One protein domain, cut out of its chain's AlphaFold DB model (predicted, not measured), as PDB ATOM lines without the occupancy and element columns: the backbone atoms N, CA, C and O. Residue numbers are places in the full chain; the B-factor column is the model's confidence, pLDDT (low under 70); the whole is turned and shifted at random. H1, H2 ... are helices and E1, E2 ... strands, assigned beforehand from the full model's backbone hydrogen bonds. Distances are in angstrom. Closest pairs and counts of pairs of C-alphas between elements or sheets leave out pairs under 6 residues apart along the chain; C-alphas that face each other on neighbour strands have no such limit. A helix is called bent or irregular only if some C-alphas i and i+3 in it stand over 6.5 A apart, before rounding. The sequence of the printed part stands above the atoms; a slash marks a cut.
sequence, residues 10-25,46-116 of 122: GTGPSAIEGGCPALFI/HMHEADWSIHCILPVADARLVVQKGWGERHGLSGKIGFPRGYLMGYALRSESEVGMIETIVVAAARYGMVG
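AT A GLANCE: This is residues 10 to 25 and 46 to 116 of the 122 residues of an uncharacterized protein of Lentithecium fluviatile CBS 122367 (UniProt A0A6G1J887). A small three-stranded sheet has one face covered by two helices, the short H1 over E5 and E4 and the long H2 over E3. A separate two-stranded hairpin, E1 and E2, packs through E2 on residues 106 to 114 of H2. The printed part has 87 residues, with two named helices and five named strands in the order E1, E2, E3, H1, E4, E5, H2; the larger sheet runs E3, E5, E4, and both sheets are antiparallel. The class is mixed, helices and strands. The whole is compact, with a radius of gyration of the C-alphas of 12.1 A and spans of 32 by 29 by 25 A.

HOW THE PARTS SIT: E1, residues 10 to 13, and E2, residues 21 to 25, form a hairpin, with N 10 and O 24 2.8 A apart, within hydrogen-bond range. E3, residues 54 to 57, is an edge strand, and its antiparallel neighbour is the inner strand E5, residues 87 to 90, with N 90 and O 54 at 2.7 A. The other edge strand, E4, residues 72 to 74, forms a hairpin with E5, with N 73 and O 89 at 2.8 A. H1, residues 60 to 68, is on this sheet at a height of 8.3 A, over E5 and E4; it runs along the strands, only just, at 27 degrees to E5 on the local plane. Its closest C-alphas to E4 are those of Val 67 and Glu 73, 5.2 A. E3, H1 and E4 make a split strand-helix-strand unit, two strands running the same way with E5 between them in the sheet, and its crossover is right-handed. H2, residues 96 to 115, is on the same face as H1, over E3, at 18 degrees to it on a local plane fitted to just 6 C-alphas of the sheet. The closest C-alphas of E3 and H2 are those of Ile 57 and Ala 109, 5.5 A; those of E2 and H2 are Ile 25 and Met 114, 6.8 A. H1 and H2 are near each other, while E2 and E3 are apart. In H1 every O i to N i+4 pair is within hydrogen-bond range, in H2 14 of 16.

IN THESE COORDINATES: E1 begins at C-alpha 10, (309.887, 287.207, 243.845). E2 is 13.6 A long and H1 12.2 A. H2 measures 29.5 A from C-alpha 96, (317.734, 291.507, 266.134), to C-alpha 115, (303.761, 272.757, 248.136); it is irregular, only just, with C-alphas 97 and 100 6.9 A apart.

THE WHOLE: The C-alphas farthest apart are those of Ile 81 and Ser 97, 34.9 A. Residues 26 to 45 are not printed, and C-alphas 25 and 46 are 12.1 A apart across this cut. The link from E4 to E5, residues 75 to 86, is long. Mean pLDDT of the printed part is 89.0; residues 115 to 116 are under 70.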
ATOM      1  N   GLY A  10     309.710 285.843 244.325       86.50
ATOM      2  CA  GLY A  10     309.887 287.207 243.845       86.50
ATOM      3  C   GLY A  10     309.458 288.208 244.907       86.50
ATOM      4  O   GLY A  10     308.747 287.862 245.844       86.50
ATOM      5  N   THR A  11     309.890 289.453 244.760       89.00
ATOM      6  CA  THR A  11     309.466 290.555 245.626       89.00
ATOM      7  C   THR A  11     308.809 291.637 244.787       89.00
ATOM      8  O   THR A  11     309.244 291.898 243.666       89.00
ATOM      9  N   GLY A  12     307.787 292.285 245.328       88.88
ATOM     10  CA  GLY A  12     307.081 293.373 244.662       88.88
ATOM     11  C   GLY A  12     306.144 294.097 245.623       88.88
ATOM     12  O   GLY A  12     306.111 293.746 246.801       88.88
ATOM     13  N   PRO A  13     305.390 295.099 245.154       89.00
ATOM     14  CA  PRO A  13     304.355 295.726 245.968       89.00
ATOM     15  C   PRO A  13     303.235 294.724 246.295       89.00
ATOM     16  O   PRO A  13     302.829 293.956 245.421       89.00
ATOM     17  N   SER A  14     302.730 294.747 247.531       88.75
ATOM     18  CA  SER A  14     301.595 293.930 247.980       88.75
ATOM     19  C   SER A  14     300.366 294.190 247.111       88.75
ATOM     20  O   SER A  14     300.004 295.338 246.850       88.75
ATOM     21  N   ALA A  15     299.702 293.114 246.694       85.56
ATOM     22  CA  ALA A  15     298.410 293.156 246.027       85.56
ATOM     23  C   ALA A  15     297.251 293.348 247.022       85.56
ATOM     24  O   ALA A  15     296.164 293.750 246.606       85.56
ATOM     25  N   ILE A  16     297.465 293.050 248.310       84.75
ATOM     26  CA  ILE A  16     296.450 293.178 249.366       84.75
ATOM     27  C   ILE A  16     296.342 294.626 249.839       84.75
ATOM     28  O   ILE A  16     295.238 295.168 249.877       84.75
ATOM     29  N   GLU A  17     297.469 295.243 250.200       83.69
ATOM     30  CA  GLU A  17     297.475 296.548 250.883       83.69
ATOM     31  C   GLU A  17     298.048 297.680 250.028       83.69
ATOM     32  O   GLU A  17     297.781 298.848 250.299       83.69
ATOM     33  N   GLY A  18     298.742 297.351 248.933       74.62
ATOM     34  CA  GLY A  18     299.354 298.335 248.044       74.62
ATOM     35  C   GLY A  18     300.541 299.062 248.688       74.62
ATOM     36  O   GLY A  18     300.581 299.322 249.886       74.62
ATOM     37  N   GLY A  19     301.560 299.382 247.889       77.88
ATOM     38  CA  GLY A  19     302.703 300.200 248.327       77.88
ATOM     39  C   GLY A  19     303.725 299.499 249.230       77.88
ATOM     40  O   GLY A  19     304.901 299.823 249.139       77.88
ATOM     41  N   CYS A  20     303.316 298.495 250.004       87.06
ATOM     42  CA  CYS A  20     304.186 297.764 250.921       87.06
ATOM     43  C   CYS A  20     304.966 296.629 250.228       87.06
ATOM     44  O   CYS A  20     304.434 296.001 249.308       87.06
ATOM     45  N   PRO A  21     306.193 296.293 250.667       90.38
ATOM     46  CA  PRO A  21     306.956 295.184 250.105       90.38
ATOM     47  C   PRO A  21     306.341 293.828 250.480       90.38
ATOM     48  O   PRO A  21     306.036 293.548 251.642       90.38
ATOM     49  N   ALA A  22     306.213 292.961 249.480       91.50
ATOM     50  CA  ALA A  22     305.631 291.635 249.601       91.50
ATOM     51  C   ALA A  22     306.492 290.560 248.934       91.50
ATOM     52  O   ALA A  22     307.194 290.802 247.947       91.50
ATOM     53  N   LEU A  23     306.410 289.354 249.491       90.38
ATOM     54  CA  LEU A  23     306.999 288.127 248.986       90.38
ATOM     55  C   LEU A  23     305.957 287.362 248.169       90.38
ATOM     56  O   LEU A  23     304.910 286.961 248.680       90.38
ATOM     57  N   PHE A  24     306.295 287.101 246.914       88.00
ATOM     58  CA  PHE A  24     305.475 286.364 245.969       88.00
ATOM     59  C   PHE A  24     306.089 285.016 245.629       88.00
ATOM     60  O   PHE A  24     307.304 284.868 245.497       88.00
ATOM     61  N   ILE A  25     305.219 284.040 245.416       85.44
ATOM     62  CA  ILE A  25     305.547 282.737 244.859       85.44
ATOM     63  C   ILE A  25     305.351 282.807 243.344       85.44
ATOM     64  O   ILE A  25     304.462 283.480 242.829       85.44
ATOM     65  N   HIS A  46     303.515 289.917 253.345       93.12
ATOM     66  CA  HIS A  46     303.927 291.311 253.188       93.12
ATOM     67  C   HIS A  46     304.180 291.961 254.543       93.12
ATOM     68  O   HIS A  46     303.722 291.472 255.575       93.12
ATOM     69  N   MET A  47     304.937 293.051 254.532       92.81
ATOM     70  CA  MET A  47     305.193 293.864 255.716       92.81
ATOM     71  C   MET A  47     304.330 295.118 255.649       92.81
ATOM     72  O   MET A  47     304.504 295.916 254.736       92.81
ATOM     73  N   HIS A  48     303.418 295.293 256.596       91.25
ATOM     74  CA  HIS A  48     302.562 296.465 256.682       91.25
ATOM     75  C   HIS A  48     303.381 297.649 257.213       91.25
ATOM     76  O   HIS A  48     303.824 297.655 258.358       91.25
ATOM     77  N   GLU A  49     303.635 298.656 256.380       86.31
ATOM     78  CA  GLU A  49     304.553 299.753 256.732       86.31
ATOM     79  C   GLU A  49     304.033 300.660 257.857       86.31
ATOM     80  O   GLU A  49     304.824 301.310 258.538       86.31
ATOM     81  N   ALA A  50     302.713 300.712 258.071       87.62
ATOM     82  CA  ALA A  50     302.121 301.609 259.062       87.62
ATOM     83  C   ALA A  50     302.447 301.200 260.509       87.62
ATOM     84  O   ALA A  50     302.597 302.066 261.372       87.62
ATOM     85  N   ASP A  51     302.561 299.899 260.777       90.00
ATOM     86  CA  ASP A  51     302.821 299.345 262.113       90.00
ATOM     87  C   ASP A  51     303.963 298.316 262.142       90.00
ATOM     88  O   ASP A  51     304.255 297.746 263.195       90.00
ATOM     89  N   TRP A  52     304.632 298.111 261.005       90.62
ATOM     90  CA  TRP A  52     305.717 297.149 260.796       90.62
ATOM     91  C   TRP A  52     305.337 295.695 261.097       90.62
ATOM     92  O   TRP A  52     306.215 294.847 261.279       90.62
ATOM     93  N   SER A  53     304.039 295.390 261.156       93.31
ATOM     94  CA  SER A  53     303.552 294.023 261.290       93.31
ATOM     95  C   SER A  53     303.754 293.243 259.992       93.31
ATOM     96  O   SER A  53     303.946 293.801 258.909       93.31
ATOM     97  N   ILE A  54     303.755 291.917 260.095       94.12
ATOM     98  CA  ILE A  54     303.898 291.031 258.938       94.12
ATOM     99  C   ILE A  54     302.603 290.277 258.739       94.12
ATOM    100  O   ILE A  54     302.190 289.488 259.584       94.12
ATOM    101  N   HIS A  55     301.982 290.462 257.590       94.44
ATOM    102  CA  HIS A  55     300.800 289.715 257.209       94.44
ATOM    103  C   HIS A  55     301.223 288.522 256.373       94.44
ATOM    104  O   HIS A  55     301.964 288.657 255.403       94.44
ATOM    105  N   CYS A  56     300.779 287.328 256.749       92.56
ATOM    106  CA  CYS A  56     301.134 286.115 256.024       92.56
ATOM    107  C   CYS A  56     300.040 285.060 256.109       92.56
ATOM    108  O   CYS A  56     299.140 285.104 256.954       92.56
ATOM    109  N   ILE A  57     300.116 284.103 255.192       90.12
ATOM    110  CA  ILE A  57     299.179 282.991 255.115       90.12
ATOM    111  C   ILE A  57     299.913 281.710 255.499       90.12
ATOM    112  O   ILE A  57     300.845 281.290 254.820       90.12
ATOM    113  N   LEU A  58     299.452 281.078 256.576       89.94
ATOM    114  CA  LEU A  58     300.009 279.836 257.108       89.94
ATOM    115  C   LEU A  58     298.980 278.694 257.064       89.94
ATOM    116  O   LEU A  58     297.772 278.948 256.953       89.94
ATOM    117  N   PRO A  59     299.420 277.434 257.233       87.69
ATOM    118  CA  PRO A  59     298.546 276.368 257.701       87.69
ATOM    119  C   PRO A  59     297.865 276.780 259.015       87.69
ATOM    120  O   PRO A  59     298.449 277.488 259.836       87.69
ATOM    121  N   VAL A  60     296.635 276.318 259.251       89.69
ATOM    122  CA  VAL A  60     295.877 276.678 260.468       89.69
ATOM    123  C   VAL A  60     296.619 276.261 261.745       89.69
ATOM    124  O   VAL A  60     296.637 277.024 262.711       89.69
ATOM    125  N   ALA A  61     297.269 275.094 261.735       91.25
ATOM    126  CA  ALA A  61     298.066 274.598 262.855       91.25
ATOM    127  C   ALA A  61     299.260 275.516 263.179       91.25
ATOM    128  O   ALA A  61     299.473 275.871 264.341       91.25
ATOM    129  N   ASP A  62     299.983 275.974 262.158       93.06
ATOM    130  CA  ASP A  62     301.121 276.879 262.327       93.06
ATOM    131  C   ASP A  62     300.658 278.264 262.783       93.06
ATOM    132  O   ASP A  62     301.214 278.816 263.730       93.06
ATOM    133  N   ALA A  63     299.588 278.800 262.183       93.50
ATOM    134  CA  ALA A  63     298.989 280.057 262.626       93.50
ATOM    135  C   ALA A  63     298.602 279.987 264.112       93.50
ATOM    136  O   ALA A  63     298.917 280.893 264.883       93.50
ATOM    137  N   ARG A  64     297.985 278.879 264.547       95.06
ATOM    138  CA  ARG A  64     297.661 278.636 265.958       95.06
ATOM    139  C   ARG A  64     298.912 278.631 266.834       95.06
ATOM    140  O   ARG A  64     298.887 279.239 267.902       95.06
ATOM    141  N   LEU A  65     299.993 277.987 266.396       96.00
ATOM    142  CA  LEU A  65     301.253 277.941 267.140       96.00
ATOM    143  C   LEU A  65     301.886 279.330 267.293       96.00
ATOM    144  O   LEU A  65     302.369 279.664 268.374       96.00
ATOM    145  N   VAL A  66     301.862 280.146 266.236       95.69
ATOM    146  CA  VAL A  66     302.385 281.521 266.252       95.69
ATOM    147  C   VAL A  66     301.618 282.380 267.260       95.69
ATOM    148  O   VAL A  66     302.241 283.048 268.088       95.69
ATOM    149  N   VAL A  67     300.282 282.287 267.271       96.31
ATOM    150  CA  VAL A  67     299.438 282.986 268.257       96.31
ATOM    151  C   VAL A  67     299.709 282.492 269.678       96.31
ATOM    152  O   VAL A  67     299.935 283.292 270.581       96.31
ATOM    153  N   GLN A  68     299.748 281.174 269.892       96.88
ATOM    154  CA  GLN A  68     299.991 280.587 271.218       96.88
ATOM    155  C   GLN A  68     301.351 280.974 271.807       96.88
ATOM    156  O   GLN A  68     301.483 281.090 273.022       96.88
ATOM    157  N   LYS A  69     302.359 281.175 270.954       94.94
ATOM    158  CA  LYS A  69     303.699 281.604 271.363       94.94
ATOM    159  C   LYS A  69     303.857 283.129 271.453       94.94
ATOM    160  O   LYS A  69     304.958 283.586 271.743       94.94
ATOM    161  N   GLY A  70     302.795 283.904 271.219       94.56
ATOM    162  CA  GLY A  70     302.803 285.364 271.363       94.56
ATOM    163  C   GLY A  70     303.529 286.118 270.245       94.56
ATOM    164  O   GLY A  70     303.966 287.249 270.455       94.56
ATOM    165  N   TRP A  71     303.669 285.506 269.068       95.88
ATOM    166  CA  TRP A  71     304.357 286.096 267.909       95.88
ATOM    167  C   TRP A  71     303.422 286.823 266.941       95.88
ATOM    168  O   TRP A  71     303.876 287.437 265.978       95.88
ATOM    169  N   GLY A  72     302.120 286.770 267.188       94.81
ATOM    170  CA  GLY A  72     301.130 287.452 266.377       94.81
ATOM    171  C   GLY A  72     299.718 287.120 266.817       94.81
ATOM    172  O   GLY A  72     299.491 286.422 267.807       94.81
ATOM    173  N   GLU A  73     298.770 287.579 266.022       96.25
ATOM    174  CA  GLU A  73     297.355 287.312 266.188       96.25
ATOM    175  C   GLU A  73     296.696 286.960 264.858       96.25
ATOM    176  O   GLU A  73     297.245 287.113 263.763       96.25
ATOM    177  N   ARG A  74     295.474 286.447 264.948       94.94
ATOM    178  CA  ARG A  74     294.679 286.157 263.765       94.94
ATOM    179  C   ARG A  74     294.299 287.472 263.086       94.94
ATOM    180  O   ARG A  74     293.657 288.310 263.710       94.94
ATOM    181  N   HIS A  75     294.607 287.612 261.798       93.75
ATOM    182  CA  HIS A  75     294.233 288.814 261.056       93.75
ATOM    183  C   HIS A  75     292.699 288.982 261.049       93.75
ATOM    184  O   HIS A  75     291.961 287.998 260.928       93.75
ATOM    185  N   GLY A  76     292.184 290.215 261.133       91.94
ATOM    186  CA  GLY A  76     290.738 290.482 261.257       91.94
ATOM    187  C   GLY A  76     289.880 289.943 260.097       91.94
ATOM    188  O   GLY A  76     288.695 289.618 260.276       91.94
ATOM    189  N   LEU A  77     290.504 289.793 258.923       90.12
ATOM    190  CA  LEU A  77     289.931 289.205 257.704       90.12
ATOM    191  C   LEU A  77     290.116 287.687 257.584       90.12
ATOM    192  O   LEU A  77     289.651 287.092 256.620       90.12
ATOM    193  N   SER A  78     290.767 287.034 258.540       90.81
ATOM    194  CA  SER A  78     290.982 285.591 258.496       90.81
ATOM    195  C   SER A  78     289.662 284.821 258.379       90.81
ATOM    196  O   SER A  78     288.722 285.035 259.153       90.81
ATOM    197  N   GLY A  79     289.585 283.898 257.417       87.56
ATOM    198  CA  GLY A  79     288.367 283.143 257.095       87.56
ATOM    199  C   GLY A  79     287.204 283.998 256.571       87.56
ATOM    200  O   GLY A  79     286.068 283.531 256.573       87.56
ATOM    201  N   LYS A  80     287.455 285.251 256.176       86.88
ATOM    202  CA  LYS A  80     286.463 286.193 255.644       86.88
ATOM    203  C   LYS A  80     286.938 286.728 254.297       86.88
ATOM    204  O   LYS A  80     288.127 286.743 254.010       86.88
ATOM    205  N   ILE A  81     286.006 287.206 253.472       82.94
ATOM    206  CA  ILE A  81     286.301 287.944 252.225       82.94
ATOM    207  C   ILE A  81     287.295 287.198 251.296       82.94
ATOM    208  O   ILE A  81     288.095 287.812 250.603       82.94
ATOM    209  N   GLY A  82     287.253 285.860 251.265       78.81
ATOM    210  CA  GLY A  82     288.148 285.043 250.428       78.81
ATOM    211  C   GLY A  82     289.560 284.827 250.987       78.81
ATOM    212  O   GLY A  82     290.392 284.249 250.291       78.81
ATOM    213  N   PHE A  83     289.836 285.245 252.225       85.00
ATOM    214  CA  PHE A  83     291.073 284.910 252.927       85.00
ATOM    215  C   PHE A  83     290.951 283.586 253.693       85.00
ATOM    216  O   PHE A  83     289.900 283.283 254.269       85.00
ATOM    217  N   PRO A  84     292.037 282.800 253.769       85.44
ATOM    218  CA  PRO A  84     292.056 281.528 254.476       85.44
ATOM    219  C   PRO A  84     292.003 281.729 255.994       85.44
ATOM    220  O   PRO A  84     292.324 282.795 256.526       85.44
ATOM    221  N   ARG A  85     291.641 280.669 256.725       88.88
ATOM    222  CA  ARG A  85     291.591 280.681 258.202       88.88
ATOM    223  C   ARG A  85     292.963 280.850 258.862       88.88
ATOM    224  O   ARG A  85     293.017 281.278 260.010       88.88
ATOM    225  N   GLY A  86     294.039 280.532 258.148       89.56
ATOM    226  CA  GLY A  86     295.415 280.740 258.599       89.56
ATOM    227  C   GLY A  86     295.989 282.121 258.271       89.56
ATOM    228  O   GLY A  86     297.190 282.307 258.418       89.56
ATOM    229  N   TYR A  87     295.170 283.079 257.809       91.69
ATOM    230  CA  TYR A  87     295.639 284.453 257.613       91.69
ATOM    231  C   TYR A  87     295.952 285.108 258.967       91.69
ATOM    232  O   TYR A  87     295.095 285.142 259.861       91.69
ATOM    233  N   LEU A  88     297.185 285.583 259.117       94.56
ATOM    234  CA  LEU A  88     297.799 285.978 260.381       94.56
ATOM    235  C   LEU A  88     298.455 287.360 260.250       94.56
ATOM    236  O   LEU A  88     299.034 287.665 259.210       94.56
ATOM    237  N   MET A  89     298.398 288.141 261.328       95.50
ATOM    238  CA  MET A  89     299.220 289.324 261.561       95.50
ATOM    239  C   MET A  89     300.301 288.991 262.600       95.50
ATOM    240  O   MET A  89     300.003 288.767 263.771       95.50
ATOM    241  N   GLY A  90     301.554 288.910 262.169       94.69
ATOM    242  CA  GLY A  90     302.735 288.779 263.017       94.69
ATOM    243  C   GLY A  90     303.186 290.136 263.548       94.69
ATOM    244  O   GLY A  90     303.127 291.134 262.835       94.69
ATOM    245  N   TYR A  91     303.641 290.180 264.797       93.88
ATOM    246  CA  TYR A  91     304.087 291.431 265.409       93.88
ATOM    247  C   TYR A  91     305.412 291.925 264.826       93.88
ATOM    248  O   TYR A  91     306.266 291.129 264.431       93.88
ATOM    249  N   ALA A  92     305.582 293.247 264.821       90.88
ATOM    250  CA  ALA A  92     306.832 293.888 264.440       90.88
ATOM    251  C   ALA A  92     308.004 293.395 265.302       90.88
ATOM    252  O   ALA A  92     307.856 293.132 266.501       90.88
ATOM    253  N   LEU A  93     309.179 293.314 264.677       87.81
ATOM    254  CA  LEU A  93     310.429 292.950 265.338       87.81
ATOM    255  C   LEU A  93     310.759 293.945 266.457       87.81
ATOM    256  O   LEU A  93     310.785 295.155 266.240       87.81
ATOM    257  N   ARG A  94     311.079 293.429 267.644       85.94
ATOM    258  CA  ARG A  94     311.502 294.224 268.807       85.94
ATOM    259  C   ARG A  94     313.015 294.224 269.000       85.94
ATOM    260  O   ARG A  94     313.549 295.099 269.676       85.94
ATOM    261  N   SER A  95     313.710 293.231 268.443       89.81
ATOM    262  CA  SER A  95     315.171 293.130 268.491       89.81
ATOM    263  C   SER A  95     315.726 292.256 267.365       89.81
ATOM    264  O   SER A  95     315.010 291.438 266.789       89.81
ATOM    265  N   GLU A  96     317.030 292.362 267.104       87.19
ATOM    266  CA  GLU A  96     317.734 291.507 266.134       87.19
ATOM    267  C   GLU A  96     317.619 290.010 266.461       87.19
ATOM    268  O   GLU A  96     317.579 289.174 265.559       87.19
ATOM    269  N   SER A  97     317.495 289.659 267.747       85.50
ATOM    270  CA  SER A  97     317.341 288.264 268.180       85.50
ATOM    271  C   SER A  97     316.035 287.615 267.704       85.50
ATOM    272  O   SER A  97     315.937 286.391 267.649       85.50
ATOM    273  N   GLU A  98     315.047 288.422 267.305       88.62
ATOM    274  CA  GLU A  98     313.747 287.956 266.815       88.62
ATOM    275  C   GLU A  98     313.727 287.718 265.295       88.62
ATOM    276  O   GLU A  98     312.803 287.081 264.783       88.62
ATOM    277  N   VAL A  99     314.757 288.160 264.561       88.56
ATOM    278  CA  VAL A  99     314.822 288.051 263.091       88.56
ATOM    279  C   VAL A  99     314.676 286.601 262.633       88.56
ATOM    280  O   VAL A  99     313.906 286.323 261.717       88.56
ATOM    281  N   GLY A 100     315.336 285.659 263.315       89.81
ATOM    282  CA  GLY A 100     315.244 284.236 262.971       89.81
ATOM    283  C   GLY A 100     313.838 283.651 263.150       89.81
ATOM    284  O   GLY A 100     313.442 282.736 262.422       89.81
ATOM    285  N   MET A 101     313.047 284.191 264.084       90.75
ATOM    286  CA  MET A 101     311.661 283.761 264.289       90.75
ATOM    287  C   MET A 101     310.754 284.256 263.167       90.75
ATOM    288  O   MET A 101     309.983 283.472 262.615       90.75
ATOM    289  N   ILE A 102     310.890 285.523 262.778       89.75
ATOM    290  CA  ILE A 102     310.163 286.072 261.633       89.75
ATOM    291  C   ILE A 102     310.562 285.370 260.333       89.75
ATOM    292  O   ILE A 102     309.687 284.993 259.556       89.75
ATOM    293  N   GLU A 103     311.854 285.112 260.119       90.69
ATOM    294  CA  GLU A 103     312.327 284.340 258.966       90.69
ATOM    295  C   GLU A 103     311.668 282.956 258.930       90.69
ATOM    296  O   GLU A 103     311.165 282.536 257.889       90.69
ATOM    297  N   THR A 104     311.577 282.276 260.077       92.38
ATOM    298  CA  THR A 104     310.901 280.975 260.187       92.38
ATOM    299  C   THR A 104     309.429 281.061 259.774       92.38
ATOM    300  O   THR A 104     308.957 280.211 259.018       92.38
ATOM    301  N   ILE A 105     308.711 282.093 260.225       92.62
ATOM    302  CA  ILE A 105     307.295 282.316 259.894       92.62
ATOM    303  C   ILE A 105     307.118 282.599 258.394       92.62
ATOM    304  O   ILE A 105     306.285 281.973 257.739       92.62
ATOM    305  N   VAL A 106     307.933 283.487 257.821       91.56
ATOM    306  CA  VAL A 106     307.864 283.845 256.395       91.56
ATOM    307  C   VAL A 106     308.232 282.653 255.506       91.56
ATOM    308  O   VAL A 106     307.569 282.401 254.498       91.56
ATOM    309  N   VAL A 107     309.238 281.862 255.891       90.31
ATOM    310  CA  VAL A 107     309.600 280.624 255.188       90.31
ATOM    311  C   VAL A 107     308.469 279.598 255.263       90.31
ATOM    312  O   VAL A 107     308.199 278.931 254.262       90.31
ATOM    313  N   ALA A 108     307.785 279.471 256.403       90.12
ATOM    314  CA  ALA A 108     306.619 278.598 256.530       90.12
ATOM    315  C   ALA A 108     305.476 279.042 255.603       90.12
ATOM    316  O   ALA A 108     304.916 278.207 254.894       90.12
ATOM    317  N   ALA A 109     305.199 280.348 255.514       89.56
ATOM    318  CA  ALA A 109     304.197 280.897 254.599       89.56
ATOM    319  C   ALA A 109     304.552 280.642 253.125       89.56
ATOM    320  O   ALA A 109     303.720 280.167 252.347       89.56
ATOM    321  N   ALA A 110     305.813 280.870 252.744       87.19
ATOM    322  CA  ALA A 110     306.296 280.579 251.397       87.19
ATOM    323  C   ALA A 110     306.170 279.084 251.060       87.19
ATOM    324  O   ALA A 110     305.672 278.722 249.997       87.19
ATOM    325  N   ARG A 111     306.562 278.194 251.981       84.94
ATOM    326  CA  ARG A 111     306.425 276.740 251.806       84.94
ATOM    327  C   ARG A 111     304.972 276.316 251.671       84.94
ATOM    328  O   ARG A 111     304.659 275.555 250.759       84.94
ATOM    329  N   TYR A 112     304.095 276.815 252.539       82.56
ATOM    330  CA  TYR A 112     302.669 276.521 252.471       82.56
ATOM    331  C   TYR A 112     302.108 276.877 251.099       82.56
ATOM    332  O   TYR A 112     301.448 276.060 250.466       82.56
ATOM    333  N   GLY A 113     302.494 278.035 250.579       78.56
ATOM    334  CA  GLY A 113     302.111 278.442 249.245       78.56
ATOM    335  C   GLY A 113     302.711 277.656 248.082       78.56
ATOM    336  O   GLY A 113     302.106 277.597 247.016       78.56
ATOM    337  N   MET A 114     303.901 277.074 248.267       76.62
ATOM    338  CA  MET A 114     304.672 276.389 247.224       76.62
ATOM    339  C   MET A 114     304.409 274.889 247.108       76.62
ATOM    340  O   MET A 114     304.698 274.309 246.070       76.62
ATOM    341  N   VAL A 115     303.975 274.218 248.168       68.94
ATOM    342  CA  VAL A 115     303.761 272.757 248.136       68.94
ATOM    343  C   VAL A 115     302.411 272.354 248.702       68.94
ATOM    344  O   VAL A 115     302.089 271.170 248.724       68.94
ATOM    345  N   GLY A 116     301.628 273.330 249.162       59.06
ATOM    346  CA  GLY A 116     300.337 273.106 249.782       59.06
ATOM    347  C   GLY A 116     300.387 272.120 250.922       59.06
ATOM    348  O   GLY A 116     299.525 271.251 250.984       59.06
TER     349      GLY A 116